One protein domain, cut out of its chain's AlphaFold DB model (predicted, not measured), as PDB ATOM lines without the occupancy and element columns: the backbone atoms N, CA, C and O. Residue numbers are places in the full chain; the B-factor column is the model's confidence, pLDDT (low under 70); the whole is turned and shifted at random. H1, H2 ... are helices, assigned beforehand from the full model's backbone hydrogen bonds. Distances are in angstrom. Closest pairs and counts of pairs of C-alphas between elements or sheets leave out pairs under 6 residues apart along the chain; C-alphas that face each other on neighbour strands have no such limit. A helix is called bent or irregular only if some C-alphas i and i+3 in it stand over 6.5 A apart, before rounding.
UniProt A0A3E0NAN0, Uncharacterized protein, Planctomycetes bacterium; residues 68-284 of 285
ATOM      1  N   GLN A  68    -143.596 -96.238  82.875       93.00
ATOM      2  CA  GLN A  68    -144.269 -97.304  82.124       93.00
ATOM      3  C   GLN A  68    -144.348 -97.005  80.621       93.00
ATOM      4  O   GLN A  68    -144.114 -97.890  79.798       93.00
ATOM      5  N   ALA A  69    -144.662 -95.764  80.243       94.75
ATOM      6  CA  ALA A  69    -144.684 -95.357  78.841       94.75
ATOM      7  C   ALA A  69    -143.290 -95.442  78.201       94.75
ATOM      8  O   ALA A  69    -143.171 -95.931  77.079       94.75
ATOM      9  N   ALA A  70    -142.243 -95.019  78.913       96.31
ATOM     10  CA  ALA A  70    -140.859 -95.131  78.461       96.31
ATOM     11  C   ALA A  70    -140.449 -96.590  78.221       96.31
ATOM     12  O   ALA A  70    -139.871 -96.891  77.178       96.31
ATOM     13  N   MET A  71    -140.803 -97.498  79.138       96.75
ATOM     14  CA  MET A  71    -140.549 -98.935  78.988       96.75
ATOM     15  C   MET A  71    -141.242 -99.506  77.750       96.75
ATOM     16  O   MET A  71    -140.575-100.077  76.894       96.75
ATOM     17  N   LYS A  72    -142.552 -99.273  77.596       97.00
ATOM     18  CA  LYS A  72    -143.315 -99.735  76.423       97.00
ATOM     19  C   LYS A  72    -142.749 -99.205  75.107       97.00
ATOM     20  O   LYS A  72    -142.801 -99.888  74.088       97.00
ATOM     21  N   PHE A  73    -142.230 -97.979  75.118       97.44
ATOM     22  CA  PHE A  73    -141.586 -97.397  73.950       97.44
ATOM     23  C   PHE A  73    -140.252 -98.089  73.644       97.44
ATOM     24  O   PHE A  73    -140.024 -98.482  72.505       97.44
ATOM     25  N   ALA A  74    -139.399 -98.284  74.654       96.94
ATOM     26  CA  ALA A  74    -138.099 -98.942  74.509       96.94
ATOM     27  C   ALA A  74    -138.218-100.419  74.092       96.94
ATOM     28  O   ALA A  74    -137.406-100.899  73.305       96.94
ATOM     29  N   GLU A  75    -139.243-101.129  74.569       97.06
ATOM     30  CA  GLU A  75    -139.556-102.500  74.144       97.06
ATOM     31  C   GLU A  75    -139.855-102.575  72.645       97.06
ATOM     32  O   GLU A  75    -139.418-103.507  71.969       97.06
ATOM     33  N   ARG A  76    -140.585-101.587  72.113       97.12
ATOM     34  CA  ARG A  76    -140.983-101.565  70.704       97.12
ATOM     35  C   ARG A  76    -139.915-100.981  69.782       97.12
ATOM     36  O   ARG A  76    -139.756-101.463  68.665       97.12
ATOM     37  N   PHE A  77    -139.169 -99.983  70.250       96.31
ATOM     38  CA  PHE A  77    -138.117 -99.304  69.493       96.31
ATOM     39  C   PHE A  77    -136.780 -99.348  70.246       96.31
ATOM     40  O   PHE A  77    -136.326 -98.315  70.741       96.31
ATOM     41  N   PRO A  78    -136.093-100.509  70.298       94.88
ATOM     42  CA  PRO A  78    -134.871-100.674  71.098       94.88
ATOM     43  C   PRO A  78    -133.708 -99.762  70.689       94.88
ATOM     44  O   PRO A  78    -132.787 -99.542  71.469       94.88
ATOM     45  N   GLN A  79    -133.733 -99.245  69.457       94.44
ATOM     46  CA  GLN A  79    -132.710 -98.334  68.935       94.44
ATOM     47  C   GLN A  79    -132.897 -96.883  69.405       94.44
ATOM     48  O   GLN A  79    -132.025 -96.044  69.183       94.44
ATOM     49  N   GLN A  80    -134.037 -96.566  70.021       93.94
ATOM     50  CA  GLN A  80    -134.368 -95.231  70.503       93.94
ATOM     51  C   GLN A  80    -134.375 -95.206  72.035       93.94
ATOM     52  O   GLN A  80    -134.738 -96.169  72.707       93.94
ATOM     53  N   ASP A  81    -134.004 -94.064  72.609       96.25
ATOM     54  CA  ASP A  81    -134.067 -93.851  74.054       96.25
ATOM     55  C   ASP A  81    -135.512 -93.529  74.470       96.25
ATOM     56  O   ASP A  81    -135.940 -92.370  74.476       96.25
ATOM     57  N   GLY A  82    -136.282 -94.571  74.804       95.88
ATOM     58  CA  GLY A  82    -137.692 -94.440  75.180       95.88
ATOM     59  C   GLY A  82    -137.932 -93.521  76.383       95.88
ATOM     60  O   GLY A  82    -138.934 -92.804  76.419       95.88
ATOM     61  N   THR A  83    -136.986 -93.461  77.329       96.62
ATOM     62  CA  THR A  83    -137.051 -92.543  78.479       96.62
ATOM     63  C   THR A  83    -136.937 -91.098  78.021       96.62
ATOM     64  O   THR A  83    -137.739 -90.249  78.426       96.62
ATOM     65  N   ARG A  84    -135.973 -90.804  77.144       96.75
ATOM     66  CA  ARG A  84    -135.795 -89.465  76.573       96.75
ATOM     67  C   ARG A  84    -137.019 -89.027  75.776       96.75
ATOM     68  O   ARG A  84    -137.519 -87.930  76.028       96.75
ATOM     69  N   VAL A  85    -137.528 -89.873  74.879       97.50
ATOM     70  CA  VAL A  85    -138.694 -89.561  74.033       97.50
ATOM     71  C   VAL A  85    -139.932 -89.282  74.892       97.50
ATOM     72  O   VAL A  85    -140.551 -88.223  74.756       97.50
ATOM     73  N   ALA A  86    -140.262 -90.172  75.836       97.25
ATOM     74  CA  ALA A  86    -141.422 -90.012  76.715       97.25
ATOM     75  C   ALA A  86    -141.335 -88.732  77.565       97.25
ATOM     76  O   ALA A  86    -142.306 -87.973  77.665       97.25
ATOM     77  N   ASN A  87    -140.161 -88.448  78.140       95.88
ATOM     78  CA  ASN A  87    -139.952 -87.253  78.956       95.88
ATOM     79  C   ASN A  87    -140.048 -85.971  78.131       95.88
ATOM     80  O   ASN A  87    -140.772 -85.051  78.521       95.88
ATOM     81  N   ARG A  88    -139.379 -85.915  76.976       96.88
ATOM     82  CA  ARG A  88    -139.393 -84.735  76.107       96.88
ATOM     83  C   ARG A  88    -140.782 -84.456  75.549       96.88
ATOM     84  O   ARG A  88    -141.185 -83.295  75.560       96.88
ATOM     85  N   LEU A  89    -141.525 -85.469  75.099       97.50
ATOM     86  CA  LEU A  89    -142.913 -85.282  74.651       97.50
ATOM     87  C   LEU A  89    -143.798 -84.796  75.798       97.50
ATOM     88  O   LEU A  89    -144.529 -83.818  75.647       97.50
ATOM     89  N   SER A  90    -143.704 -85.431  76.969       96.00
ATOM     90  CA  SER A  90    -144.522 -85.049  78.119       96.00
ATOM     91  C   SER A  90    -144.248 -83.606  78.555       96.00
ATOM     92  O   SER A  90    -145.184 -82.833  78.772       96.00
ATOM     93  N   GLN A  91    -142.981 -83.203  78.622       94.62
ATOM     94  CA  GLN A  91    -142.596 -81.853  79.017       94.62
ATOM     95  C   GLN A  91    -142.994 -80.810  77.961       94.62
ATOM     96  O   GLN A  91    -143.645 -79.818  78.296       94.62
ATOM     97  N   GLY A  92    -142.662 -81.052  76.688       95.62
ATOM     98  CA  GLY A  92    -142.946 -80.137  75.583       95.62
ATOM     99  C   GLY A  92    -144.441 -79.880  75.413       95.62
ATOM    100  O   GLY A  92    -144.889 -78.734  75.485       95.62
ATOM    101  N   LEU A  93    -145.238 -80.946  75.291       97.25
ATOM    102  CA  LEU A  93    -146.687 -80.827  75.107       97.25
ATOM    103  C   LEU A  93    -147.378 -80.225  76.340       97.25
ATOM    104  O   LEU A  93    -148.316 -79.439  76.193       97.25
ATOM    105  N   ARG A  94    -146.881 -80.504  77.557       95.69
ATOM    106  CA  ARG A  94    -147.431 -79.920  78.797       95.69
ATOM    107  C   ARG A  94    -147.223 -78.411  78.839       95.69
ATOM    108  O   ARG A  94    -148.166 -77.688  79.170       95.69
ATOM    109  N   SER A  95    -146.020 -77.941  78.506       94.44
ATOM    110  CA  SER A  95    -145.722 -76.507  78.437       94.44
ATOM    111  C   SER A  95    -146.567 -75.821  77.368       94.44
ATOM    112  O   SER A  95    -147.171 -74.789  77.654       94.44
ATOM    113  N   LEU A  96    -146.712 -76.437  76.190       96.44
ATOM    114  CA  LEU A  96    -147.577 -75.940  75.118       96.44
ATOM    115  C   LEU A  96    -149.043 -75.835  75.545       96.44
ATOM    116  O   LEU A  96    -149.661 -74.795  75.335       96.44
ATOM    117  N   ARG A  97    -149.592 -76.866  76.200       96.69
ATOM    118  CA  ARG A  97    -150.971 -76.840  76.708       96.69
ATOM    119  C   ARG A  97    -151.164 -75.708  77.703       96.69
ATOM    120  O   ARG A  97    -152.160 -74.996  77.635       96.69
ATOM    121  N   ARG A  98    -150.236 -75.562  78.656       94.38
ATOM    122  CA  ARG A  98    -150.317 -74.518  79.683       94.38
ATOM    123  C   ARG A  98    -150.260 -73.131  79.055       94.38
ATOM    124  O   ARG A  98    -151.110 -72.315  79.382       94.38
ATOM    125  N   GLY A  99    -149.302 -72.894  78.159       92.06
ATOM    126  CA  GLY A  99    -149.170 -71.618  77.461       92.06
ATOM    127  C   GLY A  99    -150.414 -71.297  76.638       92.06
ATOM    128  O   GLY A  99    -150.958 -70.206  76.752       92.06
ATOM    129  N   PHE A 100    -150.913 -72.265  75.861       94.56
ATOM    130  CA  PHE A 100    -152.066 -72.041  74.988       94.56
ATOM    131  C   PHE A 100    -153.326 -71.787  75.804       94.56
ATOM    132  O   PHE A 100    -154.057 -70.844  75.536       94.56
ATOM    133  N   PHE A 101    -153.553 -72.558  76.865       94.06
ATOM    134  CA  PHE A 101    -154.691 -72.326  77.745       94.06
ATOM    135  C   PHE A 101    -154.616 -70.972  78.468       94.06
ATOM    136  O   PHE A 101    -155.612 -70.255  78.503       94.06
ATOM    137  N   ALA A 102    -153.447 -70.595  78.996       90.62
ATOM    138  CA  ALA A 102    -153.249 -69.281  79.612       90.62
ATOM    139  C   ALA A 102    -153.528 -68.147  78.614       90.62
ATOM    140  O   ALA A 102    -154.139 -67.143  78.968       90.62
ATOM    141  N   ARG A 103    -153.162 -68.343  77.343       89.12
ATOM    142  CA  ARG A 103    -153.470 -67.416  76.256       89.12
ATOM    143  C   ARG A 103    -154.974 -67.257  76.030       89.12
ATOM    144  O   ARG A 103    -155.447 -66.129  75.941       89.12
ATOM    145  N   LEU A 104    -155.721 -68.363  75.988       89.81
ATOM    146  CA  LEU A 104    -157.187 -68.322  75.887       89.81
ATOM    147  C   LEU A 104    -157.811 -67.556  77.067       89.81
ATOM    148  O   LEU A 104    -158.768 -66.811  76.880       89.81
ATOM    149  N   GLN A 105    -157.277 -67.745  78.279       86.75
ATOM    150  CA  GLN A 105    -157.763 -67.063  79.481       86.75
ATOM    151  C   GLN A 105    -157.447 -65.567  79.477       86.75
ATOM    152  O   GLN A 105    -158.317 -64.773  79.810       86.75
ATOM    153  N   HIS A 106    -156.251 -65.172  79.048       85.31
ATOM    154  CA  HIS A 106    -155.878 -63.761  78.983       85.31
ATOM    155  C   HIS A 106    -156.801 -62.961  78.046       85.31
ATOM    156  O   HIS A 106    -157.243 -61.865  78.388       85.31
ATOM    157  N   GLU A 107    -157.186 -63.534  76.900       80.44
ATOM    158  CA  GLU A 107    -158.186 -62.914  76.013       80.44
ATOM    159  C   GLU A 107    -159.590 -62.871  76.644       80.44
ATOM    160  O   GLU A 107    -160.384 -61.971  76.355       80.44
ATOM    161  N   ALA A 108    -159.906 -63.806  77.547       74.06
ATOM    162  CA  ALA A 108    -161.148 -63.782  78.320       74.06
ATOM    163  C   ALA A 108    -161.197 -62.589  79.284       74.06
ATOM    164  O   ALA A 108    -162.227 -61.928  79.389       74.06
ATOM    165  N   GLU A 109    -160.088 -62.299  79.964       70.00
ATOM    166  CA  GLU A 109    -159.977 -61.213  80.946       70.00
ATOM    167  C   GLU A 109    -160.050 -59.827  80.289       70.00
ATOM    168  O   GLU A 109    -160.675 -58.913  80.827       70.00
ATOM    169  N   GLY A 110    -159.518 -59.685  79.070       66.62
ATOM    170  CA  GLY A 110    -159.631 -58.459  78.272       66.62
ATOM    171  C   GLY A 110    -161.068 -58.070  77.886       66.62
ATOM    172  O   GLY A 110    -161.294 -56.978  77.374       66.62
ATOM    173  N   CYS A 111    -162.060 -58.932  78.144       57.62
ATOM    174  CA  CYS A 111    -163.472 -58.685  77.842       57.62
ATOM    175  C   CYS A 111    -164.184 -57.745  78.830       57.62
ATOM    176  O   CYS A 111    -165.377 -57.498  78.654       57.62
ATOM    177  N   GLY A 112    -163.480 -57.235  79.844       55.75
ATOM    178  CA  GLY A 112    -164.057 -56.425  80.912       55.75
ATOM    179  C   GLY A 112    -164.793 -57.271  81.955       55.75
ATOM    180  O   GLY A 112    -165.326 -58.343  81.662       55.75
ATOM    181  N   ASN A 113    -164.841 -56.768  83.192       55.22
ATOM    182  CA  ASN A 113    -165.462 -57.445  84.340       55.22
ATOM    183  C   ASN A 113    -166.974 -57.723  84.171       55.22
ATOM    184  O   ASN A 113    -167.530 -58.490  84.951       55.22
ATOM    185  N   ASP A 114    -167.617 -57.142  83.153       52.22
ATOM    186  CA  ASP A 114    -169.045 -57.310  82.830       52.22
ATOM    187  C   ASP A 114    -169.341 -58.454  81.843       52.22
ATOM    188  O   ASP A 114    -170.483 -58.658  81.419       52.22
ATOM    189  N   SER A 115    -168.333 -59.228  81.443       55.53
ATOM    190  CA  SER A 115    -168.523 -60.305  80.475       55.53
ATOM    191  C   SER A 115    -169.293 -61.483  81.094       55.53
ATOM    192  O   SER A 115    -168.722 -62.322  81.791       55.53
ATOM    193  N   MET A 116    -170.586 -61.613  80.760       66.31
ATOM    194  CA  MET A 116    -171.455 -62.764  81.098       66.31
ATOM    195  C   MET A 116    -170.966 -64.121  80.533       66.31
ATOM    196  O   MET A 116    -171.675 -65.124  80.598       66.31
ATOM    197  N   LEU A 117    -169.773 -64.163  79.935       66.44
ATOM    198  CA  LEU A 117    -169.186 -65.330  79.281       66.44
ATOM    199  C   LEU A 117    -168.451 -66.264  80.253       66.44
ATOM    200  O   LEU A 117    -168.167 -67.408  79.896       66.44
ATOM    201  N   ILE A 118    -168.138 -65.803  81.468       71.62
ATOM    202  CA  ILE A 118    -167.476 -66.623  82.488       71.62
ATOM    203  C   ILE A 118    -168.544 -67.290  83.366       71.62
ATOM    204  O   ILE A 118    -169.439 -66.605  83.866       71.62
ATOM    205  N   PRO A 119    -168.477 -68.617  83.602       74.44
ATOM    206  CA  PRO A 119    -169.421 -69.288  84.485       74.44
ATOM    207  C   PRO A 119    -169.467 -68.639  85.875       74.44
ATOM    208  O   PRO A 119    -168.453 -68.568  86.564       74.44
ATOM    209  N   ALA A 120    -170.662 -68.263  86.334       76.25
ATOM    210  CA  ALA A 120    -170.863 -67.597  87.626       76.25
ATOM    211  C   ALA A 120    -170.518 -68.465  88.856       76.25
ATOM    212  O   ALA A 120    -170.481 -67.974  89.981       76.25
ATOM    213  N   SER A 121    -170.282 -69.771  88.669       82.75
ATOM    214  CA  SER A 121    -169.928 -70.691  89.754       82.75
ATOM    215  C   SER A 121    -168.520 -71.250  89.590       82.75
ATOM    216  O   SER A 121    -168.117 -71.662  88.501       82.75
ATOM    217  N   ILE A 122    -167.815 -71.398  90.717       86.31
ATOM    218  CA  ILE A 122    -166.490 -72.040  90.784       86.31
ATOM    219  C   ILE A 122    -166.533 -73.452  90.178       86.31
ATOM    220  O   ILE A 122    -165.606 -73.875  89.490       86.31
ATOM    221  N   LYS A 123    -167.629 -74.192  90.396       89.19
ATOM    222  CA  LYS A 123    -167.823 -75.532  89.823       89.19
ATOM    223  C   LYS A 123    -167.923 -75.492  88.295       89.19
ATOM    224  O   LYS A 123    -167.312 -76.329  87.633       89.19
ATOM    225  N   GLY A 124    -168.674 -74.537  87.745       87.12
ATOM    226  CA  GLY A 124    -168.785 -74.326  86.301       87.12
ATOM    227  C   GLY A 124    -167.443 -73.947  85.680       87.12
ATOM    228  O   GLY A 124    -167.043 -74.555  84.691       87.12
ATOM    229  N   LEU A 125    -166.706 -73.036  86.322       86.94
ATOM    230  CA  LEU A 125    -165.382 -72.604  85.880       86.94
ATOM    231  C   LEU A 125    -164.384 -73.770  85.837       86.94
ATOM    232  O   LEU A 125    -163.747 -73.996  84.812       86.94
ATOM    233  N   ARG A 126    -164.318 -74.581  86.901       90.50
ATOM    234  CA  ARG A 126    -163.456 -75.777  86.942       90.50
ATOM    235  C   ARG A 126    -163.812 -76.795  85.861       90.50
ATOM    236  O   ARG A 126    -162.920 -77.413  85.288       90.50
ATOM    237  N   ARG A 127    -165.105 -76.987  85.578       92.06
ATOM    238  CA  ARG A 127    -165.560 -77.898  84.515       92.06
ATOM    239  C   ARG A 127    -165.153 -77.386  83.135       92.06
ATOM    240  O   ARG A 127    -164.665 -78.175  82.334       92.06
ATOM    241  N   MET A 128    -165.347 -76.093  82.885       92.50
ATOM    242  CA  MET A 128    -164.946 -75.420  81.651       92.50
ATOM    243  C   MET A 128    -163.440 -75.578  81.421       92.50
ATOM    244  O   MET A 128    -163.022 -76.105  80.397       92.50
ATOM    245  N   GLU A 129    -162.633 -75.231  82.423       93.56
ATOM    246  CA  GLU A 129    -161.178 -75.373  82.389       93.56
ATOM    247  C   GLU A 129    -160.739 -76.818  82.119       93.56
ATOM    248  O   GLU A 129    -159.906 -77.054  81.244       93.56
ATOM    249  N   ALA A 130    -161.306 -77.794  82.836       94.31
ATOM    250  CA  ALA A 130    -160.976 -79.202  82.641       94.31
ATOM    251  C   ALA A 130    -161.341 -79.690  81.230       94.31
ATOM    252  O   ALA A 130    -160.552 -80.403  80.613       94.31
ATOM    253  N   SER A 131    -162.504 -79.285  80.712       95.06
ATOM    254  CA  SER A 131    -162.958 -79.641  79.363       95.06
ATOM    255  C   SER A 131    -162.048 -79.049  78.292       95.06
ATOM    256  O   SER A 131    -161.622 -79.758  77.390       95.06
ATOM    257  N   THR A 132    -161.700 -77.770  78.414       95.81
ATOM    258  CA  THR A 132    -160.841 -77.075  77.449       95.81
ATOM    259  C   THR A 132    -159.418 -77.616  77.471       95.81
ATOM    260  O   THR A 132    -158.832 -77.851  76.419       95.81
ATOM    261  N   LYS A 133    -158.853 -77.886  78.655       96.50
ATOM    262  CA  LYS A 133    -157.529 -78.517  78.766       96.50
ATOM    263  C   LYS A 133    -157.509 -79.928  78.184       96.50
ATOM    264  O   LYS A 133    -156.510 -80.289  77.570       96.50
ATOM    265  N   LEU A 134    -158.578 -80.703  78.378       97.50
ATOM    266  CA  LEU A 134    -158.712 -82.027  77.775       97.50
ATOM    267  C   LEU A 134    -158.759 -81.929  76.246       97.50
ATOM    268  O   LEU A 134    -158.029 -82.651  75.579       97.50
ATOM    269  N   GLU A 135    -159.540 -80.997  75.704       98.06
ATOM    270  CA  GLU A 135    -159.630 -80.785  74.257       98.06
ATOM    271  C   GLU A 135    -158.276 -80.397  73.642       98.06
ATOM    272  O   GLU A 135    -157.874 -80.945  72.618       98.06
ATOM    273  N   ILE A 136    -157.526 -79.506  74.305       98.19
ATOM    274  CA  ILE A 136    -156.167 -79.139  73.883       98.19
ATOM    275  C   ILE A 136    -155.252 -80.373  73.852       98.19
ATOM    276  O   ILE A 136    -154.501 -80.535  72.895       98.19
ATOM    277  N   GLU A 137    -155.304 -81.253  74.858       98.25
ATOM    278  CA  GLU A 137    -154.489 -82.481  74.882       98.25
ATOM    279  C   GLU A 137    -154.847 -83.440  73.743       98.25
ATOM    280  O   GLU A 137    -153.950 -83.935  73.062       98.25
ATOM    281  N   ILE A 138    -156.139 -83.682  73.504       98.62
ATOM    282  CA  ILE A 138    -156.621 -84.549  72.418       98.62
ATOM    283  C   ILE A 138    -156.101 -84.031  71.070       98.62
ATOM    284  O   ILE A 138    -155.523 -84.788  70.288       98.62
ATOM    285  N   TYR A 139    -156.223 -82.726  70.819       98.69
ATOM    286  CA  TYR A 139    -155.709 -82.115  69.595       98.69
ATOM    287  C   TYR A 139    -154.177 -82.222  69.482       98.69
ATOM    288  O   TYR A 139    -153.656 -82.556  68.416       98.69
ATOM    289  N   GLN A 140    -153.439 -82.003  70.579       98.75
ATOM    290  CA  GLN A 140    -151.982 -82.184  70.619       98.75
ATOM    291  C   GLN A 140    -151.559 -83.609  70.247       98.75
ATOM    292  O   GLN A 140    -150.612 -83.782  69.478       98.75
ATOM    293  N   ILE A 141    -152.263 -84.619  70.763       98.75
ATOM    294  CA  ILE A 141    -152.007 -86.030  70.457       98.75
ATOM    295  C   ILE A 141    -152.245 -86.306  68.971       98.75
ATOM    296  O   ILE A 141    -151.384 -86.910  68.327       98.75
ATOM    297  N   ALA A 142    -153.359 -85.832  68.406       98.75
ATOM    298  CA  ALA A 142    -153.673 -86.027  66.991       98.75
ATOM    299  C   ALA A 142    -152.614 -85.390  66.073       98.75
ATOM    300  O   ALA A 142    -152.113 -86.039  65.154       98.75
ATOM    301  N   VAL A 143    -152.207 -84.146  66.353       98.81
ATOM    302  CA  VAL A 143    -151.167 -83.445  65.577       98.81
ATOM    303  C   VAL A 143    -149.800 -84.120  65.721       98.81
ATOM    304  O   VAL A 143    -149.096 -84.273  64.725       98.81
ATOM    305  N   SER A 144    -149.422 -84.550  66.929       98.69
ATOM    306  CA  SER A 144    -148.161 -85.271  67.146       98.69
ATOM    307  C   SER A 144    -148.155 -86.615  66.419       98.69
ATOM    308  O   SER A 144    -147.157 -86.972  65.807       98.69
ATOM    309  N   THR A 145    -149.270 -87.347  66.443       98.69
ATOM    310  CA  THR A 145    -149.413 -88.643  65.760       98.69
ATOM    311  C   THR A 145    -149.245 -88.505  64.252       98.69
ATOM    312  O   THR A 145    -148.531 -89.297  63.640       98.69
ATOM    313  N   GLU A 146    -149.860 -87.485  63.654       98.31
ATOM    314  CA  GLU A 146    -149.672 -87.175  62.238       98.31
ATOM    315  C   GLU A 146    -148.204 -86.855  61.916       98.31
ATOM    316  O   GLU A 146    -147.667 -87.398  60.960       98.31
ATOM    317  N   GLU A 147    -147.528 -86.040  62.732       98.50
ATOM    318  CA  GLU A 147    -146.120 -85.695  62.491       98.50
ATOM    319  C   GLU A 147    -145.203 -86.920  62.570       98.50
ATOM    320  O   GLU A 147    -144.359 -87.119  61.701       98.50
ATOM    321  N   VAL A 148    -145.385 -87.772  63.581       98.38
ATOM    322  CA  VAL A 148    -144.605 -89.010  63.733       98.38
ATOM    323  C   VAL A 148    -144.835 -89.952  62.549       98.38
ATOM    324  O   VAL A 148    -143.879 -90.560  62.066       98.38
ATOM    325  N   LYS A 149    -146.077 -90.043  62.052       97.94
ATOM    326  CA  LYS A 149    -146.417 -90.807  60.845       97.94
ATOM    327  C   LYS A 149    -145.705 -90.248  59.615       97.94
ATOM    328  O   LYS A 149    -145.065 -91.004  58.892       97.94
ATOM    329  N   ASP A 150    -145.806 -88.944  59.384       97.81
ATOM    330  CA  ASP A 150    -145.279 -88.298  58.178       97.81
ATOM    331  C   ASP A 150    -143.747 -88.307  58.134       97.81
ATOM    332  O   ASP A 150    -143.156 -88.364  57.057       97.81
ATOM    333  N   ARG A 151    -143.099 -88.281  59.302       97.88
ATOM    334  CA  ARG A 151    -141.640 -88.376  59.438       97.88
ATOM    335  C   ARG A 151    -141.123 -89.812  59.512       97.88
ATOM    336  O   ARG A 151    -139.918 -90.018  59.418       97.88
ATOM    337  N   GLY A 152    -142.008 -90.798  59.674       97.56
ATOM    338  CA  GLY A 152    -141.625 -92.204  59.802       97.56
ATOM    339  C   GLY A 152    -140.800 -92.499  61.058       97.56
ATOM    340  O   GLY A 152    -139.928 -93.361  61.026       97.56
ATOM    341  N   TYR A 153    -141.038 -91.785  62.165       97.31
ATOM    342  CA  TYR A 153    -140.321 -92.036  63.427       97.31
ATOM    343  C   TYR A 153    -140.736 -93.342  64.112       97.31
ATOM    344  O   TYR A 153    -139.992 -93.861  64.947       97.31
ATOM    345  N   VAL A 154    -141.930 -93.843  63.778       97.25
ATOM    346  CA  VAL A 154    -142.483 -95.120  64.242       97.25
ATOM    347  C   VAL A 154    -143.137 -95.848  63.069       97.25
ATOM    348  O   VAL A 154    -143.673 -95.211  62.162       97.25
ATOM    349  N   ASP A 155    -143.168 -97.175  63.135       95.12
ATOM    350  CA  ASP A 155    -143.739 -98.003  62.064       95.12
ATOM    351  C   ASP A 155    -145.280 -98.014  62.065       95.12
ATOM    352  O   ASP A 155    -145.915 -98.195  61.029       95.12
ATOM    353  N   GLU A 156    -145.904 -97.799  63.230       96.50
ATOM    354  CA  GLU A 156    -147.359 -97.867  63.413       96.50
ATOM    355  C   GLU A 156    -147.897 -96.626  64.136       96.50
ATOM    356  O   GLU A 156    -147.901 -96.538  65.367       96.50
ATOM    357  N   ALA A 157    -148.420 -95.673  63.364       97.38
ATOM    358  CA  ALA A 157    -149.041 -94.466  63.909       97.38
ATOM    359  C   ALA A 157    -150.203 -94.740  64.895       97.38
ATOM    360  O   ALA A 157    -150.258 -94.058  65.920       97.38
ATOM    361  N   PRO A 158    -151.096 -95.736  64.680       97.88
ATOM    362  CA  PRO A 158    -152.151 -96.047  65.649       97.88
ATOM    363  C   PRO A 158    -151.612 -96.478  67.018       97.88
ATOM    364  O   PRO A 158    -152.138 -96.050  68.045       97.88
ATOM    365  N   TRP A 159    -150.526 -97.261  67.048       98.00
ATOM    366  CA  TRP A 159    -149.865 -97.636  68.300       98.00
ATOM    367  C   TRP A 159    -149.305 -96.405  69.016       98.00
ATOM    368  O   TRP A 159    -149.497 -96.256  70.221       98.00
ATOM    369  N   TYR A 160    -148.653 -95.498  68.279       98.50
ATOM    370  CA  TYR A 160    -148.108 -94.270  68.861       98.50
ATOM    371  C   TYR A 160    -149.215 -93.372  69.416       98.50
ATOM    372  O   TYR A 160    -149.040 -92.791  70.485       98.50
ATOM    373  N   CYS A 161    -150.361 -93.294  68.734       98.44
ATOM    374  CA  CYS A 161    -151.525 -92.557  69.214       98.44
ATOM    375  C   CYS A 161    -152.022 -93.100  70.561       98.44
ATOM    376  O   CYS A 161    -152.124 -92.329  71.517       98.44
ATOM    377  N   ASP A 162    -152.269 -94.413  70.684       97.88
ATOM    378  CA  ASP A 162    -152.693 -95.030  71.956       97.88
ATOM    379  C   ASP A 162    -151.633 -94.830  73.049       97.88
ATOM    380  O   ASP A 162    -151.941 -94.384  74.158       97.88
ATOM    381  N   TRP A 163    -150.363 -95.070  72.717       98.12
ATOM    382  CA  TRP A 163    -149.242 -94.881  73.632       98.12
ATOM    383  C   TRP A 163    -149.154 -93.439  74.155       98.12
ATOM    384  O   TRP A 163    -149.084 -93.223  75.369       98.12
ATOM    385  N   LEU A 164    -149.206 -92.443  73.263       98.38
ATOM    386  CA  LEU A 164    -149.137 -91.032  73.630       98.38
ATOM    387  C   LEU A 164    -150.386 -90.613  74.412       98.38
ATOM    388  O   LEU A 164    -150.273 -89.875  75.389       98.38
ATOM    389  N   THR A 165    -151.562 -91.124  74.046       97.69
ATOM    390  CA  THR A 165    -152.814 -90.884  74.777       97.69
ATOM    391  C   THR A 165    -152.686 -91.344  76.223       97.69
ATOM    392  O   THR A 165    -152.937 -90.559  77.137       97.69
ATOM    393  N   ARG A 166    -152.196 -92.565  76.464       96.44
ATOM    394  CA  ARG A 166    -151.954 -93.079  77.822       96.44
ATOM    395  C   ARG A 166    -150.894 -92.269  78.567       96.44
ATOM    396  O   ARG A 166    -151.107 -91.923  79.727       96.44
ATOM    397  N   LEU A 167    -149.792 -91.906  77.905       96.31
ATOM    398  CA  LEU A 167    -148.737 -91.064  78.484       96.31
ATOM    399  C   LEU A 167    -149.270 -89.692  78.939       96.31
ATOM    400  O   LEU A 167    -148.843 -89.167  79.969       96.31
ATOM    401  N   ARG A 168    -150.175 -89.083  78.167       95.88
ATOM    402  CA  ARG A 168    -150.665 -87.713  78.395       95.88
ATOM    403  C   ARG A 168    -151.884 -87.646  79.303       95.88
ATOM    404  O   ARG A 168    -151.982 -86.733  80.122       95.88
ATOM    405  N   LEU A 169    -152.803 -88.591  79.149       95.25
ATOM    406  CA  LEU A 169    -154.125 -88.564  79.766       95.25
ATOM    407  C   LEU A 169    -154.280 -89.587  80.901       95.25
ATOM    408  O   LEU A 169    -155.224 -89.477  81.684       95.25
ATOM    409  N   GLY A 170    -153.357 -90.545  81.043       93.62
ATOM    410  CA  GLY A 170    -153.416 -91.573  82.083       93.62
ATOM    411  C   GLY A 170    -154.747 -92.323  82.045       93.62
ATOM    412  O   GLY A 170    -155.174 -92.788  80.993       93.62
ATOM    413  N   THR A 171    -155.450 -92.372  83.176       90.62
ATOM    414  CA  THR A 171    -156.764 -93.033  83.299       90.62
ATOM    415  C   THR A 171    -157.886 -92.355  82.508       90.62
ATOM    416  O   THR A 171    -158.946 -92.943  82.313       90.62
ATOM    417  N   LEU A 172    -157.695 -91.114  82.043       93.12
ATOM    418  CA  LEU A 172    -158.664 -90.455  81.167       93.12
ATOM    419  C   LEU A 172    -158.635 -91.032  79.745       93.12
ATOM    420  O   LEU A 172    -159.606 -90.829  79.021       93.12
ATOM    421  N   ALA A 173    -157.562 -91.736  79.362       93.44
ATOM    422  CA  ALA A 173    -157.400 -92.324  78.035       93.44
ATOM    423  C   ALA A 173    -158.516 -93.319  77.687       93.44
ATOM    424  O   ALA A 173    -158.952 -93.364  76.545       93.44
ATOM    425  N   ASP A 174    -159.024 -94.060  78.676       92.00
ATOM    426  CA  ASP A 174    -160.028 -95.110  78.460       92.00
ATOM    427  C   ASP A 174    -161.473 -94.562  78.380       92.00
ATOM    428  O   ASP A 174    -162.445 -95.317  78.335       92.00
ATOM    429  N   ARG A 175    -161.659 -93.234  78.392       93.50
ATOM    430  CA  ARG A 175    -162.984 -92.618  78.231       93.50
ATOM    431  C   ARG A 175    -163.370 -92.605  76.755       93.50
ATOM    432  O   ARG A 175    -162.670 -91.985  75.964       93.50
ATOM    433  N   GLY A 176    -164.543 -93.147  76.414       93.44
ATOM    434  CA  GLY A 176    -165.022 -93.226  75.021       93.44
ATOM    435  C   GLY A 176    -164.960 -91.902  74.247       93.44
ATOM    436  O   GLY A 176    -164.502 -91.879  73.112       93.44
ATOM    437  N   HIS A 177    -165.281 -90.779  74.901       94.69
ATOM    438  CA  HIS A 177    -165.175 -89.449  74.292       94.69
ATOM    439  C   HIS A 177    -163.759 -89.095  73.797       94.69
ATOM    440  O   HIS A 177    -163.621 -88.414  72.786       94.69
ATOM    441  N   VAL A 178    -162.702 -89.532  74.494       96.88
ATOM    442  CA  VAL A 178    -161.312 -89.273  74.082       96.88
ATOM    443  C   VAL A 178    -161.012 -90.011  72.781       96.88
ATOM    444  O   VAL A 178    -160.515 -89.391  71.845       96.88
ATOM    445  N   THR A 179    -161.358 -91.298  72.707       96.25
ATOM    446  CA  THR A 179    -161.184 -92.117  71.502       96.25
ATOM    447  C   THR A 179    -161.979 -91.553  70.327       96.25
ATOM    448  O   THR A 179    -161.396 -91.278  69.286       96.25
ATOM    449  N   GLU A 180    -163.270 -91.264  70.517       97.06
ATOM    450  CA  GLU A 180    -164.135 -90.693  69.473       97.06
ATOM    451  C   GLU A 180    -163.584 -89.373  68.914       97.06
ATOM    452  O   GLU A 180    -163.583 -89.152  67.702       97.06
ATOM    453  N   ARG A 181    -163.091 -88.482  69.785       97.44
ATOM    454  CA  ARG A 181    -162.520 -87.197  69.358       97.44
ATOM    455  C   ARG A 181    -161.165 -87.348  68.677       97.44
ATOM    456  O   ARG A 181    -160.904 -86.620  67.723       97.44
ATOM    457  N   LEU A 182    -160.317 -88.270  69.134       97.81
ATOM    458  CA  LEU A 182    -159.050 -88.575  68.465       97.81
ATOM    459  C   LEU A 182    -159.284 -89.139  67.066       97.81
ATOM    460  O   LEU A 182    -158.684 -88.638  66.119       97.81
ATOM    461  N   ASP A 183    -160.177 -90.119  66.932       97.94
ATOM    462  CA  ASP A 183    -160.516 -90.730  65.647       97.94
ATOM    463  C   ASP A 183    -161.065 -89.686  64.677       97.94
ATOM    464  O   ASP A 183    -160.625 -89.610  63.529       97.94
ATOM    465  N   HIS A 184    -161.962 -88.820  65.161       98.00
ATOM    466  CA  HIS A 184    -162.472 -87.707  64.375       98.00
ATOM    467  C   HIS A 184    -161.340 -86.789  63.897       98.00
ATOM    468  O   HIS A 184    -161.204 -86.565  62.698       98.00
ATOM    469  N   TYR A 185    -160.469 -86.313  64.793       98.44
ATOM    470  CA  TYR A 185    -159.362 -85.454  64.375       98.44
ATOM    471  C   TYR A 185    -158.396 -86.140  63.410       98.44
ATOM    472  O   TYR A 185    -157.932 -85.499  62.470       98.44
ATOM    473  N   LEU A 186    -158.076 -87.416  63.615       97.94
ATOM    474  CA  LEU A 186    -157.158 -88.157  62.749       97.94
ATOM    475  C   LEU A 186    -157.745 -88.441  61.360       97.94
ATOM    476  O   LEU A 186    -156.972 -88.604  60.415       97.94
ATOM    477  N   ALA A 187    -159.072 -88.476  61.224       97.75
ATOM    478  CA  ALA A 187    -159.755 -88.601  59.938       97.75
ATOM    479  C   ALA A 187    -159.756 -87.289  59.129       97.75
ATOM    480  O   ALA A 187    -159.797 -87.331  57.899       97.75
ATOM    481  N   GLU A 188    -159.683 -86.138  59.801       97.75
ATOM    482  CA  GLU A 188    -159.698 -84.823  59.157       97.75
ATOM    483  C   GLU A 188    -158.340 -84.432  58.554       97.75
ATOM    484  O   GLU A 188    -157.260 -84.707  59.099       97.75
ATOM    485  N   ALA A 189    -158.399 -83.691  57.445       97.00
ATOM    486  CA  ALA A 189    -157.235 -83.032  56.871       97.00
ATOM    487  C   ALA A 189    -156.725 -81.902  57.787       97.00
ATOM    488  O   ALA A 189    -157.443 -81.355  58.620       97.00
ATOM    489  N   ARG A 190    -155.443 -81.539  57.649       95.38
ATOM    490  CA  ARG A 190    -154.744 -80.608  58.561       95.38
ATOM    491  C   ARG A 190    -155.456 -79.264  58.751       95.38
ATOM    492  O   ARG A 190    -155.477 -78.735  59.862       95.38
ATOM    493  N   SER A 191    -155.970 -78.683  57.670       94.94
ATOM    494  CA  SER A 191    -156.680 -77.399  57.686       94.94
ATOM    495  C   SER A 191    -158.017 -77.502  58.409       94.94
ATOM    496  O   SER A 191    -158.304 -76.673  59.270       94.94
ATOM    497  N   GLU A 192    -158.792 -78.527  58.085       96.94
ATOM    498  CA  GLU A 192    -160.126 -78.818  58.600       96.94
ATOM    499  C   GLU A 192    -160.049 -79.154  60.090       96.94
ATOM    500  O   GLU A 192    -160.718 -78.517  60.898       96.94
ATOM    501  N   ARG A 193    -159.112 -80.025  60.481       97.25
ATOM    502  CA  ARG A 193    -158.822 -80.372  61.880       97.25
ATOM    503  C   ARG A 193    -158.547 -79.137  62.738       97.25
ATOM    504  O   ARG A 193    -159.007 -79.050  63.872       97.25
ATOM    505  N   ARG A 194    -157.786 -78.173  62.206       96.62
ATOM    506  CA  ARG A 194    -157.475 -76.910  62.894       96.62
ATOM    507  C   ARG A 194    -158.718 -76.036  63.070       96.62
ATOM    508  O   ARG A 194    -158.857 -75.416  64.122       96.62
ATOM    509  N   LEU A 195    -159.561 -75.932  62.042       95.50
ATOM    510  CA  LEU A 195    -160.797 -75.149  62.110       95.50
ATOM    511  C   LEU A 195    -161.765 -75.764  63.122       95.50
ATOM    512  O   LEU A 195    -162.202 -75.064  64.030       95.50
ATOM    513  N   GLU A 196    -161.976 -77.081  63.054       97.00
ATOM    514  CA  GLU A 196    -162.810 -77.805  64.016       97.00
ATOM    515  C   GLU A 196    -162.288 -77.632  65.447       97.00
ATOM    516  O   GLU A 196    -163.063 -77.365  66.361       97.00
ATOM    517  N   PHE A 197    -160.971 -77.703  65.665       97.62
ATOM    518  CA  PHE A 197    -160.386 -77.421  66.978       97.62
ATOM    519  C   PHE A 197    -160.719 -76.011  67.484       97.62
ATOM    520  O   PHE A 197    -161.068 -75.843  68.654       97.62
ATOM    521  N   GLY A 198    -160.657 -75.002  66.611       95.88
ATOM    522  CA  GLY A 198    -161.089 -73.641  66.931       95.88
ATOM    523  C   GLY A 198    -162.559 -73.576  67.340       95.88
ATOM    524  O   GLY A 198    -162.879 -73.020  68.393       95.88
ATOM    525  N   ASP A 199    -163.436 -74.213  66.568       95.31
ATOM    526  CA  ASP A 199    -164.879 -74.231  66.816       95.31
ATOM    527  C   ASP A 199    -165.231 -74.945  68.124       95.31
ATOM    528  O   ASP A 199    -166.090 -74.492  68.885       95.31
ATOM    529  N   VAL A 200    -164.552 -76.048  68.437       95.69
ATOM    530  CA  VAL A 200    -164.762 -76.785  69.691       95.69
ATOM    531  C   VAL A 200    -164.335 -75.937  70.876       95.69
ATOM    532  O   VAL A 200    -165.081 -75.833  71.850       95.69
ATOM    533  N   LEU A 201    -163.180 -75.277  70.781       95.06
ATOM    534  CA  LEU A 201    -162.713 -74.381  71.831       95.06
ATOM    535  C   LEU A 201    -163.637 -73.181  72.022       95.06
ATOM    536  O   LEU A 201    -163.881 -72.804  73.162       95.06
ATOM    537  N   ALA A 202    -164.201 -72.616  70.953       92.12
ATOM    538  CA  ALA A 202    -165.204 -71.556  71.050       92.12
ATOM    539  C   ALA A 202    -166.460 -72.011  71.813       92.12
ATOM    540  O   ALA A 202    -167.038 -71.229  72.571       92.12
ATOM    541  N   ARG A 203    -166.855 -73.284  71.675       91.69
ATOM    542  CA  ARG A 203    -167.976 -73.874  72.427       91.69
ATOM    543  C   ARG A 203    -167.628 -74.150  73.890       91.69
ATOM    544  O   ARG A 203    -168.467 -73.925  74.761       91.69
ATOM    545  N   THR A 204    -166.425 -74.647  74.184       90.31
ATOM    546  CA  THR A 204    -166.025 -74.984  75.563       90.31
ATOM    547  C   THR A 204    -165.496 -73.787  76.340       90.31
ATOM    548  O   THR A 204    -165.495 -73.802  77.565       90.31
ATOM    549  N   THR A 205    -165.009 -72.750  75.671       88.94
ATOM    550  CA  THR A 205    -164.471 -71.522  76.261       88.94
ATOM    551  C   THR A 205    -164.813 -70.363  75.335       88.94
ATOM    552  O   THR A 205    -164.068 -70.096  74.397       88.94
ATOM    553  N   PRO A 206    -165.909 -69.628  75.598       82.31
ATOM    554  CA  PRO A 206    -166.377 -68.570  74.702       82.31
ATOM    555  C   PRO A 206    -165.321 -67.509  74.368       82.31
ATOM    556  O   PRO A 206    -165.322 -66.958  73.272       82.31
ATOM    557  N   ALA A 207    -164.372 -67.260  75.276       83.06
ATOM    558  CA  ALA A 207    -163.242 -66.361  75.043       83.06
ATOM    559  C   ALA A 207    -162.328 -66.777  73.877       83.06
ATOM    560  O   ALA A 207    -161.679 -65.926  73.279       83.06
ATOM    561  N   ALA A 208    -162.318 -68.059  73.505       88.56
ATOM    562  CA  ALA A 208    -161.571 -68.554  72.357       88.56
ATOM    563  C   ALA A 208    -162.013 -67.891  71.037       88.56
ATOM    564  O   ALA A 208    -161.200 -67.738  70.135       88.56
ATOM    565  N   THR A 209    -163.255 -67.392  70.950       87.62
ATOM    566  CA  THR A 209    -163.743 -66.624  69.783       87.62
ATOM    567  C   THR A 209    -162.994 -65.311  69.538       87.62
ATOM    568  O   THR A 209    -163.088 -64.749  68.452       87.62
ATOM    569  N   LYS A 210    -162.259 -64.810  70.537       86.62
ATOM    570  CA  LYS A 210    -161.514 -63.544  70.471       86.62
ATOM    571  C   LYS A 210    -160.022 -63.733  70.245       86.62
ATOM    572  O   LYS A 210    -159.284 -62.763  70.124       86.62
ATOM    573  N   VAL A 211    -159.569 -64.979  70.222       87.44
ATOM    574  CA  VAL A 211    -158.160 -65.300  70.059       87.44
ATOM    575  C   VAL A 211    -157.765 -65.059  68.601       87.44
ATOM    576  O   VAL A 211    -158.466 -65.540  67.708       87.44
ATOM    577  N   PRO A 212    -156.637 -64.374  68.335       88.44
ATOM    578  CA  PRO A 212    -156.170 -64.150  66.974       88.44
ATOM    579  C   PRO A 212    -156.065 -65.458  66.180       88.44
ATOM    580  O   PRO A 212    -155.442 -66.423  66.634       88.44
ATOM    581  N   LEU A 213    -156.624 -65.489  64.964       89.62
ATOM    582  CA  LEU A 213    -156.638 -66.688  64.108       89.62
ATOM    583  C   LEU A 213    -155.229 -67.231  63.825       89.62
ATOM    584  O   LEU A 213    -155.040 -68.434  63.624       89.62
ATOM    585  N   VAL A 214    -154.224 -66.350  63.842       90.62
ATOM    586  CA  VAL A 214    -152.816 -66.720  63.698       90.62
ATOM    587  C   VAL A 214    -152.368 -67.710  64.779       90.62
ATOM    588  O   VAL A 214    -151.615 -68.632  64.468       90.62
ATOM    589  N   LEU A 215    -152.898 -67.638  66.008       91.69
ATOM    590  CA  LEU A 215    -152.549 -68.582  67.073       91.69
ATOM    591  C   LEU A 215    -152.952 -70.016  66.708       91.69
ATOM    592  O   LEU A 215    -152.172 -70.947  66.907       91.69
ATOM    593  N   TYR A 216    -154.128 -70.202  66.104       94.00
ATOM    594  CA  TYR A 216    -154.583 -71.516  65.640       94.00
ATOM    595  C   TYR A 216    -153.727 -72.058  64.494       94.00
ATOM    596  O   TYR A 216    -153.612 -73.272  64.334       94.00
ATOM    597  N   ARG A 217    -153.089 -71.187  63.699       94.62
ATOM    598  CA  ARG A 217    -152.115 -71.594  62.670       94.62
ATOM    599  C   ARG A 217    -150.773 -71.980  63.279       94.62
ATOM    600  O   ARG A 217    -150.149 -72.929  62.814       94.62
ATOM    601  N   LEU A 218    -150.338 -71.253  64.302       94.69
ATOM    602  CA  LEU A 218    -149.030 -71.432  64.913       94.69
ATOM    603  C   LEU A 218    -148.983 -72.603  65.908       94.69
ATOM    604  O   LEU A 218    -147.988 -73.321  65.962       94.69
ATOM    605  N   PHE A 219    -150.055 -72.845  66.664       96.38
ATOM    606  CA  PHE A 219    -150.109 -73.907  67.670       96.38
ATOM    607  C   PHE A 219    -149.797 -75.320  67.135       96.38
ATOM    608  O   PHE A 219    -148.944 -75.985  67.729       96.38
ATOM    609  N   PRO A 220    -150.381 -75.799  66.013       97.88
ATOM    610  CA  PRO A 220    -149.995 -77.088  65.437       97.88
ATOM    611  C   PRO A 220    -148.524 -77.132  65.003       97.88
ATOM    612  O   PRO A 220    -147.894 -78.175  65.157       97.88
ATOM    613  N   LEU A 221    -147.937 -76.022  64.536       97.12
ATOM    614  CA  LEU A 221    -146.499 -75.973  64.240       97.12
ATOM    615  C   LEU A 221    -145.662 -76.127  65.511       97.12
ATOM    616  O   LEU A 221    -144.698 -76.885  65.515       97.12
ATOM    617  N   SER A 222    -146.052 -75.475  66.607       97.06
ATOM    618  CA  SER A 222    -145.374 -75.619  67.898       97.06
ATOM    619  C   SER A 222    -145.438 -77.053  68.432       97.06
ATOM    620  O   SER A 222    -144.443 -77.547  68.963       97.06
ATOM    621  N   ILE A 223    -146.565 -77.751  68.240       98.50
ATOM    622  CA  ILE A 223    -146.699 -79.179  68.569       98.50
ATOM    623  C   ILE A 223    -145.718 -80.007  67.739       98.50
ATOM    624  O   ILE A 223    -144.940 -80.764  68.309       98.50
ATOM    625  N   ARG A 224    -145.687 -79.807  66.417       98.50
ATOM    626  CA  ARG A 224    -144.766 -80.516  65.515       98.50
ATOM    627  C   ARG A 224    -143.308 -80.271  65.874       98.50
ATOM    628  O   ARG A 224    -142.537 -81.221  65.913       98.50
ATOM    629  N   ILE A 225    -142.920 -79.033  66.179       97.75
ATOM    630  CA  ILE A 225    -141.559 -78.707  66.635       97.75
ATOM    631  C   ILE A 225    -141.223 -79.513  67.895       97.75
ATOM    632  O   ILE A 225    -140.188 -80.175  67.931       97.75
ATOM    633  N   ALA A 226    -142.108 -79.519  68.896       98.12
ATOM    634  CA  ALA A 226    -141.890 -80.278  70.126       98.12
ATOM    635  C   ALA A 226    -141.805 -81.795  69.880       98.12
ATOM    636  O   ALA A 226    -140.997 -82.475  70.518       98.12
ATOM    637  N   THR A 227    -142.598 -82.324  68.944       98.62
ATOM    638  CA  THR A 227    -142.527 -83.723  68.510       98.62
ATOM    639  C   THR A 227    -141.175 -84.022  67.865       98.62
ATOM    640  O   THR A 227    -140.471 -84.901  68.346       98.62
ATOM    641  N   ASN A 228    -140.747 -83.248  66.865       98.50
ATOM    642  CA  ASN A 228    -139.456 -83.424  66.187       98.50
ATOM    643  C   ASN A 228    -138.271 -83.380  67.176       98.50
ATOM    644  O   ASN A 228    -137.421 -84.267  67.176       98.50
ATOM    645  N   LEU A 229    -138.264 -82.418  68.103       97.62
ATOM    646  CA  LEU A 229    -137.232 -82.312  69.143       97.62
ATOM    647  C   LEU A 229    -137.236 -83.485  70.132       97.62
ATOM    648  O   LEU A 229    -136.192 -83.826  70.698       97.62
ATOM    649  N   ALA A 230    -138.389 -84.110  70.375       97.94
ATOM    650  CA  ALA A 230    -138.447 -85.294  71.221       97.94
ATOM    651  C   ALA A 230    -137.791 -86.521  70.570       97.94
ATOM    652  O   ALA A 230    -137.257 -87.352  71.300       97.94
ATOM    653  N   PHE A 231    -137.785 -86.582  69.237       98.06
ATOM    654  CA  PHE A 231    -137.136 -87.618  68.427       98.06
ATOM    655  C   PHE A 231    -135.724 -87.229  67.946       98.06
ATOM    656  O   PHE A 231    -135.157 -87.907  67.097       98.06
ATOM    657  N   ASP A 232    -135.147 -86.150  68.492       97.56
ATOM    658  CA  ASP A 232    -133.829 -85.606  68.116       97.56
ATOM    659  C   ASP A 232    -133.689 -85.189  66.637       97.56
ATOM    660  O   ASP A 232    -132.576 -84.973  66.151       97.56
ATOM    661  N   ASP A 233    -134.800 -84.980  65.925       97.94
ATOM    662  CA  ASP A 233    -134.775 -84.405  64.580       97.94
ATOM    663  C   ASP A 233    -134.753 -82.871  64.645       97.94
ATOM    664  O   ASP A 233    -135.755 -82.159  64.504       97.94
ATOM    665  N   HIS A 234    -133.556 -82.345  64.887       96.44
ATOM    666  CA  HIS A 234    -133.319 -80.908  64.942       96.44
ATOM    667  C   HIS A 234    -133.472 -80.215  63.584       96.44
ATOM    668  O   HIS A 234    -133.793 -79.025  63.553       96.44
ATOM    669  N   LEU A 235    -133.254 -80.931  62.475       96.94
ATOM    670  CA  LEU A 235    -133.359 -80.359  61.135       96.94
ATOM    671  C   LEU A 235    -134.825 -80.078  60.803       96.94
ATOM    672  O   LEU A 235    -135.176 -78.936  60.503       96.94
ATOM    673  N   SER A 236    -135.692 -81.075  60.971       97.75
ATOM    674  CA  SER A 236    -137.136 -80.923  60.780       97.75
ATOM    675  C   SER A 236    -137.733 -79.901  61.746       97.75
ATOM    676  O   SER A 236    -138.591 -79.104  61.358       97.75
ATOM    677  N   ALA A 237    -137.258 -79.853  62.997       96.94
ATOM    678  CA  ALA A 237    -137.668 -78.818  63.945       96.94
ATOM    679  C   ALA A 237    -137.305 -77.402  63.453       96.94
ATOM    680  O   ALA A 237    -138.129 -76.493  63.548       96.94
ATOM    681  N   ALA A 238    -136.105 -77.210  62.894       95.06
ATOM    682  CA  ALA A 238    -135.676 -75.927  62.339       95.06
ATOM    683  C   ALA A 238    -136.489 -75.526  61.094       95.06
ATOM    684  O   ALA A 238    -136.892 -74.370  60.977       95.06
ATOM    685  N   GLU A 239    -136.802 -76.470  60.202       96.00
ATOM    686  CA  GLU A 239    -137.690 -76.227  59.054       96.00
ATOM    687  C   GLU A 239    -139.075 -75.744  59.500       96.00
ATOM    688  O   GLU A 239    -139.607 -74.771  58.961       96.00
ATOM    689  N   MET A 240    -139.650 -76.382  60.521       95.94
ATOM    690  CA  MET A 240    -140.940 -75.981  61.087       95.94
ATOM    691  C   MET A 240    -140.857 -74.614  61.778       95.94
ATOM    692  O   MET A 240    -141.802 -73.827  61.691       95.94
ATOM    693  N   CYS A 241    -139.726 -74.278  62.411       93.19
ATOM    694  CA  CYS A 241    -139.476 -72.923  62.903       93.19
ATOM    695  C   CYS A 241    -139.437 -71.899  61.765       93.19
ATOM    696  O   CYS A 241    -140.051 -70.850  61.907       93.19
ATOM    697  N   ASN A 242    -138.819 -72.203  60.623       94.31
ATOM    698  CA  ASN A 242    -138.824 -71.297  59.470       94.31
ATOM    699  C   ASN A 242    -140.248 -71.077  58.934       94.31
ATOM    700  O   ASN A 242    -140.641 -69.946  58.653       94.31
ATOM    701  N   GLN A 243    -141.065 -72.134  58.859       95.12
ATOM    702  CA  GLN A 243    -142.480 -72.009  58.481       95.12
ATOM    703  C   GLN A 243    -143.252 -71.132  59.472       95.12
ATOM    704  O   GLN A 243    -144.019 -70.254  59.082       95.12
ATOM    705  N   ARG A 244    -143.023 -71.332  60.766       93.56
ATOM    706  CA  ARG A 244    -143.617 -70.530  61.836       93.56
ATOM    707  C   ARG A 244    -143.193 -69.063  61.758       93.56
ATOM    708  O   ARG A 244    -144.049 -68.193  61.869       93.56
ATOM    709  N   ASN A 245    -141.916 -68.788  61.505       91.75
ATOM    710  CA  ASN A 245    -141.404 -67.430  61.332       91.75
ATOM    711  C   ASN A 245    -141.975 -66.774  60.070       91.75
ATOM    712  O   ASN A 245    -142.270 -65.589  60.090       91.75
ATOM    713  N   SER A 246    -142.249 -67.534  59.005       93.69
ATOM    714  CA  SER A 246    -142.946 -66.986  57.831       93.69
ATOM    715  C   SER A 246    -144.386 -66.539  58.129       93.69
ATOM    716  O   SER A 246    -144.918 -65.679  57.435       93.69
ATOM    717  N   ILE A 247    -145.017 -67.107  59.166       92.06
ATOM    718  CA  ILE A 247    -146.354 -66.715  59.641       92.06
ATOM    719  C   ILE A 247    -146.266 -65.561  60.646       92.06
ATOM    720  O   ILE A 247    -147.154 -64.718  60.673       92.06
ATOM    721  N   LEU A 248    -145.210 -65.524  61.464       89.44
ATOM    722  CA  LEU A 248    -144.977 -64.496  62.478       89.44
ATOM    723  C   LEU A 248    -143.551 -63.920  62.355       89.44
ATOM    724  O   LEU A 248    -142.706 -64.236  63.195       89.44
ATOM    725  N   PRO A 249    -143.254 -63.080  61.344       87.62
ATOM    726  CA  PRO A 249    -141.878 -62.654  61.050       87.62
ATOM    727  C   PRO A 249    -141.219 -61.873  62.182       87.62
ATOM    728  O   PRO A 249    -140.011 -61.970  62.394       87.62
ATOM    729  N   LEU A 250    -142.018 -61.136  62.961       87.25
ATOM    730  CA  LEU A 250    -141.519 -60.308  64.055       87.25
ATOM    731  C   LEU A 250    -140.682 -61.125  65.055       87.25
ATOM    732  O   LEU A 250    -139.694 -60.612  65.570       87.25
ATOM    733  N   ILE A 251    -140.990 -62.414  65.256       85.50
ATOM    734  CA  ILE A 251    -140.278 -63.303  66.191       85.50
ATOM    735  C   ILE A 251    -138.766 -63.403  65.926       85.50
ATOM    736  O   ILE A 251    -137.991 -63.633  66.856       85.50
ATOM    737  N   GLU A 252    -138.322 -63.209  64.682       88.38
ATOM    738  CA  GLU A 252    -136.900 -63.242  64.318       88.38
ATOM    739  C   GLU A 252    -136.127 -62.069  64.929       88.38
ATOM    740  O   GLU A 252    -134.930 -62.171  65.196       88.38
ATOM    741  N   SER A 253    -136.841 -60.985  65.240       89.38
ATOM    742  CA  SER A 253    -136.306 -59.797  65.906       89.38
ATOM    743  C   SER A 253    -136.202 -59.958  67.426       89.38
ATOM    744  O   SER A 253    -135.677 -59.074  68.101       89.38
ATOM    745  N   CYS A 254    -136.683 -61.068  67.998       92.06
ATOM    746  CA  CYS A 254    -136.502 -61.346  69.419       92.06
ATOM    747  C   CYS A 254    -135.008 -61.523  69.729       92.06
ATOM    748  O   CYS A 254    -134.376 -62.452  69.234       92.06
ATOM    749  N   HIS A 255    -134.464 -60.656  70.580       92.75
ATOM    750  CA  HIS A 255    -133.038 -60.630  70.912       92.75
ATOM    751  C   HIS A 255    -132.561 -61.830  71.749       92.75
ATOM    752  O   HIS A 255    -131.361 -62.075  71.822       92.75
ATOM    753  N   GLU A 256    -133.474 -62.574  72.379       93.69
ATOM    754  CA  GLU A 256    -133.138 -63.794  73.121       93.69
ATOM    755  C   GLU A 256    -133.143 -65.032  72.224       93.69
ATOM    756  O   GLU A 256    -132.155 -65.758  72.138       93.69
ATOM    757  N   CYS A 257    -134.280 -65.313  71.578       93.06
ATOM    758  CA  CYS A 257    -134.465 -66.584  70.881       93.06
ATOM    759  C   CYS A 257    -134.257 -66.497  69.369       93.06
ATOM    760  O   CYS A 257    -134.043 -67.537  68.748       93.06
ATOM    761  N   HIS A 258    -134.335 -65.309  68.761       91.88
ATOM    762  CA  HIS A 258    -134.246 -65.114  67.307       91.88
ATOM    763  C   HIS A 258    -135.157 -66.059  66.503       91.88
ATOM    764  O   HIS A 258    -134.770 -66.579  65.458       91.88
ATOM    765  N   GLY A 259    -136.335 -66.391  67.041       88.62
ATOM    766  CA  GLY A 259    -137.256 -67.349  66.430       88.62
ATOM    767  C   GLY A 259    -136.745 -68.793  66.331       88.62
ATOM    768  O   GLY A 259    -137.340 -69.595  65.609       88.62
ATOM    769  N   ARG A 260    -135.680 -69.165  67.049       90.56
ATOM    770  CA  ARG A 260    -135.109 -70.523  67.041       90.56
ATOM    771  C   ARG A 260    -136.001 -71.542  67.771       90.56
ATOM    772  O   ARG A 260    -136.870 -71.152  68.569       90.56
ATOM    773  N   PRO A 261    -135.821 -72.850  67.499       87.88
ATOM    774  CA  PRO A 261    -136.469 -73.899  68.276       87.88
ATOM    775  C   PRO A 261    -136.010 -73.841  69.737       87.88
ATOM    776  O   PRO A 261    -134.815 -73.782  70.024       87.88
ATOM    777  N   MET A 262    -136.976 -73.867  70.654       91.44
ATOM    778  CA  MET A 262    -136.729 -73.958  72.093       91.44
ATOM    779  C   MET A 262    -136.657 -75.427  72.501       91.44
ATOM    780  O   MET A 262    -137.369 -76.253  71.935       91.44
ATOM    781  N   ALA A 263    -135.833 -75.762  73.494       91.31
ATOM    782  CA  ALA A 263    -135.844 -77.103  74.071       91.31
ATOM    783  C   ALA A 263    -137.238 -77.452  74.625       91.31
ATOM    784  O   ALA A 263    -137.969 -76.588  75.114       91.31
ATOM    785  N   ASN A 264    -137.616 -78.733  74.582       91.31
ATOM    786  CA  ASN A 264    -138.922 -79.142  75.088       91.31
ATOM    787  C   ASN A 264    -139.086 -78.754  76.557       91.31
ATOM    788  O   ASN A 264    -138.274 -79.104  77.408       91.31
ATOM    789  N   GLY A 265    -140.171 -78.035  76.840       88.06
ATOM    790  CA  GLY A 265    -140.486 -77.566  78.180       88.06
ATOM    791  C   GLY A 265    -140.024 -76.155  78.508       88.06
ATOM    792  O   GLY A 265    -140.524 -75.612  79.492       88.06
ATOM    793  N   THR A 266    -139.135 -75.562  77.710       90.62
ATOM    794  CA  THR A 266    -138.663 -74.189  77.911       90.62
ATOM    795  C   THR A 266    -139.482 -73.197  77.086       90.62
ATOM    796  O   THR A 266    -140.185 -73.570  76.143       90.62
ATOM    797  N   TRP A 267    -139.427 -71.925  77.472       91.69
ATOM    798  CA  TRP A 267    -139.998 -70.814  76.718       91.69
ATOM    799  C   TRP A 267    -139.027 -69.636  76.714       91.69
ATOM    800  O   TRP A 267    -138.129 -69.563  77.549       91.69
ATOM    801  N   CYS A 268    -139.187 -68.742  75.745       91.94
ATOM    802  CA  CYS A 268    -138.476 -67.466  75.725       91.94
ATOM    803  C   CYS A 268    -139.204 -66.476  76.636       91.94
ATOM    804  O   CYS A 268    -140.413 -66.302  76.482       91.94
ATOM    805  N   GLU A 269    -138.485 -65.842  77.561       90.81
ATOM    806  CA  GLU A 269    -139.060 -64.882  78.513       90.81
ATOM    807  C   GLU A 269    -139.400 -63.550  77.840       90.81
ATOM    808  O   GLU A 269    -140.343 -62.890  78.250       90.81
ATOM    809  N   THR A 270    -138.699 -63.193  76.760       90.44
ATOM    810  CA  THR A 270    -138.969 -61.953  76.014       90.44
ATOM    811  C   THR A 270    -140.186 -62.026  75.083       90.44
ATOM    812  O   THR A 270    -140.891 -61.035  74.914       90.44
ATOM    813  N   CYS A 271    -140.400 -63.142  74.375       88.19
ATOM    814  CA  CYS A 271    -141.454 -63.214  73.345       88.19
ATOM    815  C   CYS A 271    -142.492 -64.311  73.564       88.19
ATOM    816  O   CYS A 271    -143.400 -64.452  72.747       88.19
ATOM    817  N   GLY A 272    -142.354 -65.133  74.606       86.81
ATOM    818  CA  GLY A 272    -143.273 -66.231  74.909       86.81
ATOM    819  C   GLY A 272    -143.215 -67.419  73.939       86.81
ATOM    820  O   GLY A 272    -144.079 -68.297  74.001       86.81
ATOM    821  N   ASN A 273    -142.241 -67.483  73.018       85.31
ATOM    822  CA  ASN A 273    -142.027 -68.638  72.130       85.31
ATOM    823  C   ASN A 273    -142.000 -69.932  72.973       85.31
ATOM    824  O   ASN A 273    -141.207 -69.984  73.916       85.31
ATOM    825  N   PRO A 274    -142.826 -70.959  72.679       80.38
ATOM    826  CA  PRO A 274    -143.553 -71.199  71.417       80.38
ATOM    827  C   PRO A 274    -145.071 -70.920  71.412       80.38
ATOM    828  O   PRO A 274    -145.759 -71.449  70.538       80.38
ATOM    829  N   VAL A 275    -145.618 -70.155  72.366       79.25
ATOM    830  CA  VAL A 275    -147.060 -69.796  72.397       79.25
ATOM    831  C   VAL A 275    -147.333 -68.287  72.272       79.25
ATOM    832  O   VAL A 275    -148.437 -67.896  71.910       79.25
ATOM    833  N   TRP A 276    -146.291 -67.477  72.438       82.06
ATOM    834  CA  TRP A 276    -146.228 -66.030  72.224       82.06
ATOM    835  C   TRP A 276    -147.102 -65.160  73.120       82.06
ATOM    836  O   TRP A 276    -148.227 -65.494  73.495       82.06
ATOM    837  N   GLU A 277    -146.562 -63.993  73.452       80.31
ATOM    838  CA  GLU A 277    -147.295 -62.958  74.176       80.31
ATOM    839  C   GLU A 277    -148.193 -62.131  73.246       80.31
ATOM    840  O   GLU A 277    -148.077 -62.181  72.018       80.31
ATOM    841  N   THR A 278    -149.108 -61.356  73.841       72.69
ATOM    842  CA  THR A 278    -150.173 -60.642  73.110       72.69
ATOM    843  C   THR A 278    -149.618 -59.696  72.078       72.69
ATOM    844  O   THR A 278    -150.084 -59.672  70.940       72.69
ATOM    845  N   ASP A 279    -148.607 -58.947  72.486       74.31
ATOM    846  CA  ASP A 279    -148.070 -57.856  71.694       74.31
ATOM    847  C   ASP A 279    -147.387 -58.386  70.432       74.31
ATOM    848  O   ASP A 279    -147.456 -57.764  69.378       74.31
ATOM    849  N   TRP A 280    -146.821 -59.592  70.484       74.69
ATOM    850  CA  TRP A 280    -146.243 -60.237  69.308       74.69
ATOM    851  C   TRP A 280    -147.318 -60.738  68.344       74.69
ATOM    852  O   TRP A 280    -147.156 -60.605  67.136       74.69
ATOM    853  N   LEU A 281    -148.426 -61.278  68.861       75.62
ATOM    854  CA  LEU A 281    -149.511 -61.819  68.035       75.62
ATOM    855  C   LEU A 281    -150.356 -60.726  67.368       75.62
ATOM    856  O   LEU A 281    -150.794 -60.919  66.239       75.62
ATOM    857  N   ARG A 282    -150.578 -59.588  68.038       71.69
ATOM    858  CA  ARG A 282    -151.369 -58.466  67.494       71.69
ATOM    859  C   ARG A 282    -150.655 -57.711  66.379       71.69
ATOM    860  O   ARG A 282    -151.305 -57.194  65.485       71.69
ATOM    861  N   ASN A 283    -149.327 -57.680  66.413       67.19
ATOM    862  CA  ASN A 283    -148.509 -57.039  65.380       67.19
ATOM    863  C   ASN A 283    -148.252 -57.949  64.160       67.19
ATOM    864  O   ASN A 283    -147.409 -57.630  63.324       67.19
ATOM    865  N   ALA A 284    -148.925 -59.101  64.091       58.62
ATOM    866  CA  ALA A 284    -148.816 -60.077  63.010       58.62
ATOM    867  C   ALA A 284    -149.945 -59.972  61.968       58.62
ATOM    868  O   ALA A 284    -149.947 -60.751  61.013       58.62
TER     869      ALA A 284
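What this domain is: This is residues 68 to 284 of the 285 residues of an uncharacterized protein of Planctomycetes bacterium (UniProt A0A3E0NAN0). Two sets of helices cross each other: H2, H8 and H9 lie side by side in one row, and H3, with H4, H5 and H6 packed round it, runs steeply across H2 and H8. H1 lies at one end of the long axis and the loop of residues 110 to 121 at the other, while residues 254 to 277 loop back beside the row between short H10 and H11. The printed part has 217 residues with eleven named helices, H1 to H11 in chain order, and no named strand; the class is all helix. It is compact, with a radius of gyration of the C-alphas of 17.2 A and spans of 56 by 44 by 28 A.

Where its parts are: Find C-alpha 68 at (-144.269, -97.304, 82.124), where H1 begins and runs to residue 76. H2 takes residues 82 to 109 over 40.4 A, and H3, the longest, takes 122 to 151 over 43.2 A, beginning at C-alpha 122 at (-166.490, -72.040, 90.784). Next come H4, 157 to 174, H5, 176 to 187, H6, 190 to 204, 21.2 A, and H7, 206 to 210. H8, 213 to 230, spans 27.0 A, and H9, 234 to 247, spans 20.0 A. H10 is 249 to 253, and H11, 278 to 282, ends at C-alpha 282 at (-151.369, -58.466, 67.494). H4 is irregular, C-alphas 168 and 171 being 9.5 A apart, with a kink of 105 degrees near residue 168; H8 is only just irregular, C-alphas 217 and 220 being 6.51 A apart.

How they stand to each other: Start at H1: its Ala 74 and Gly 82 of H2 have the closest C-alphas, 4.6 A apart, and H1 touches residues 82 to 87 of H2 alone. H2 and H3, the hubs, touch five helices each; they touch through residues 93 to 101 and 132 to 140 alone, at a steep tilt of 46 degrees, closest at C-alphas 97 and 136, 6.3 A. H3, H4 and H5 form an up and down bundle, each running against the one before; H3 and H4 are a hairpin, closest at C-alphas 149 and 157, 5.4 A. H6 touches residues 128 to 139 of H3 alone at a shallow tilt of 8 degrees, opposite ways, closest at C-alphas 204 and 132, 5.9 A. H7 touches H6 only at the corner, closest at C-alphas 208 and 202, 4.9 A. H8 touches H2 at a shallow tilt of 17 degrees, opposite ways, closest at C-alphas 230 and 88, 5.0 A, and forms a hairpin with H9, closest at C-alphas 225 and 237, 4.7 A. H10 is close to but not clearly touching H9 and H11, closest at C-alphas 251 and 245, 6.5 A, and 250 and 280, 7.1 A. Every O i to N i+4 pair is within hydrogen-bond range in H1, H2, H3, H5, H6, H9 and H11; the counts are 10 of 14 in H4, 12 of 14 in H8, and 0 of 1 in H7 and in H10, where 2 of 2 O i to N i+3 pairs are within range in each.

The domain as a whole: Look to Gln 79 and Asp 114 for the two C-alphas farthest apart, 56.5 A. The printed part has no cut, and the links H2 to H3 and H10 to H11 are long. Mean pLDDT of the printed part is 91.5; residues 110 to 117 and 283 to 284 are under 70.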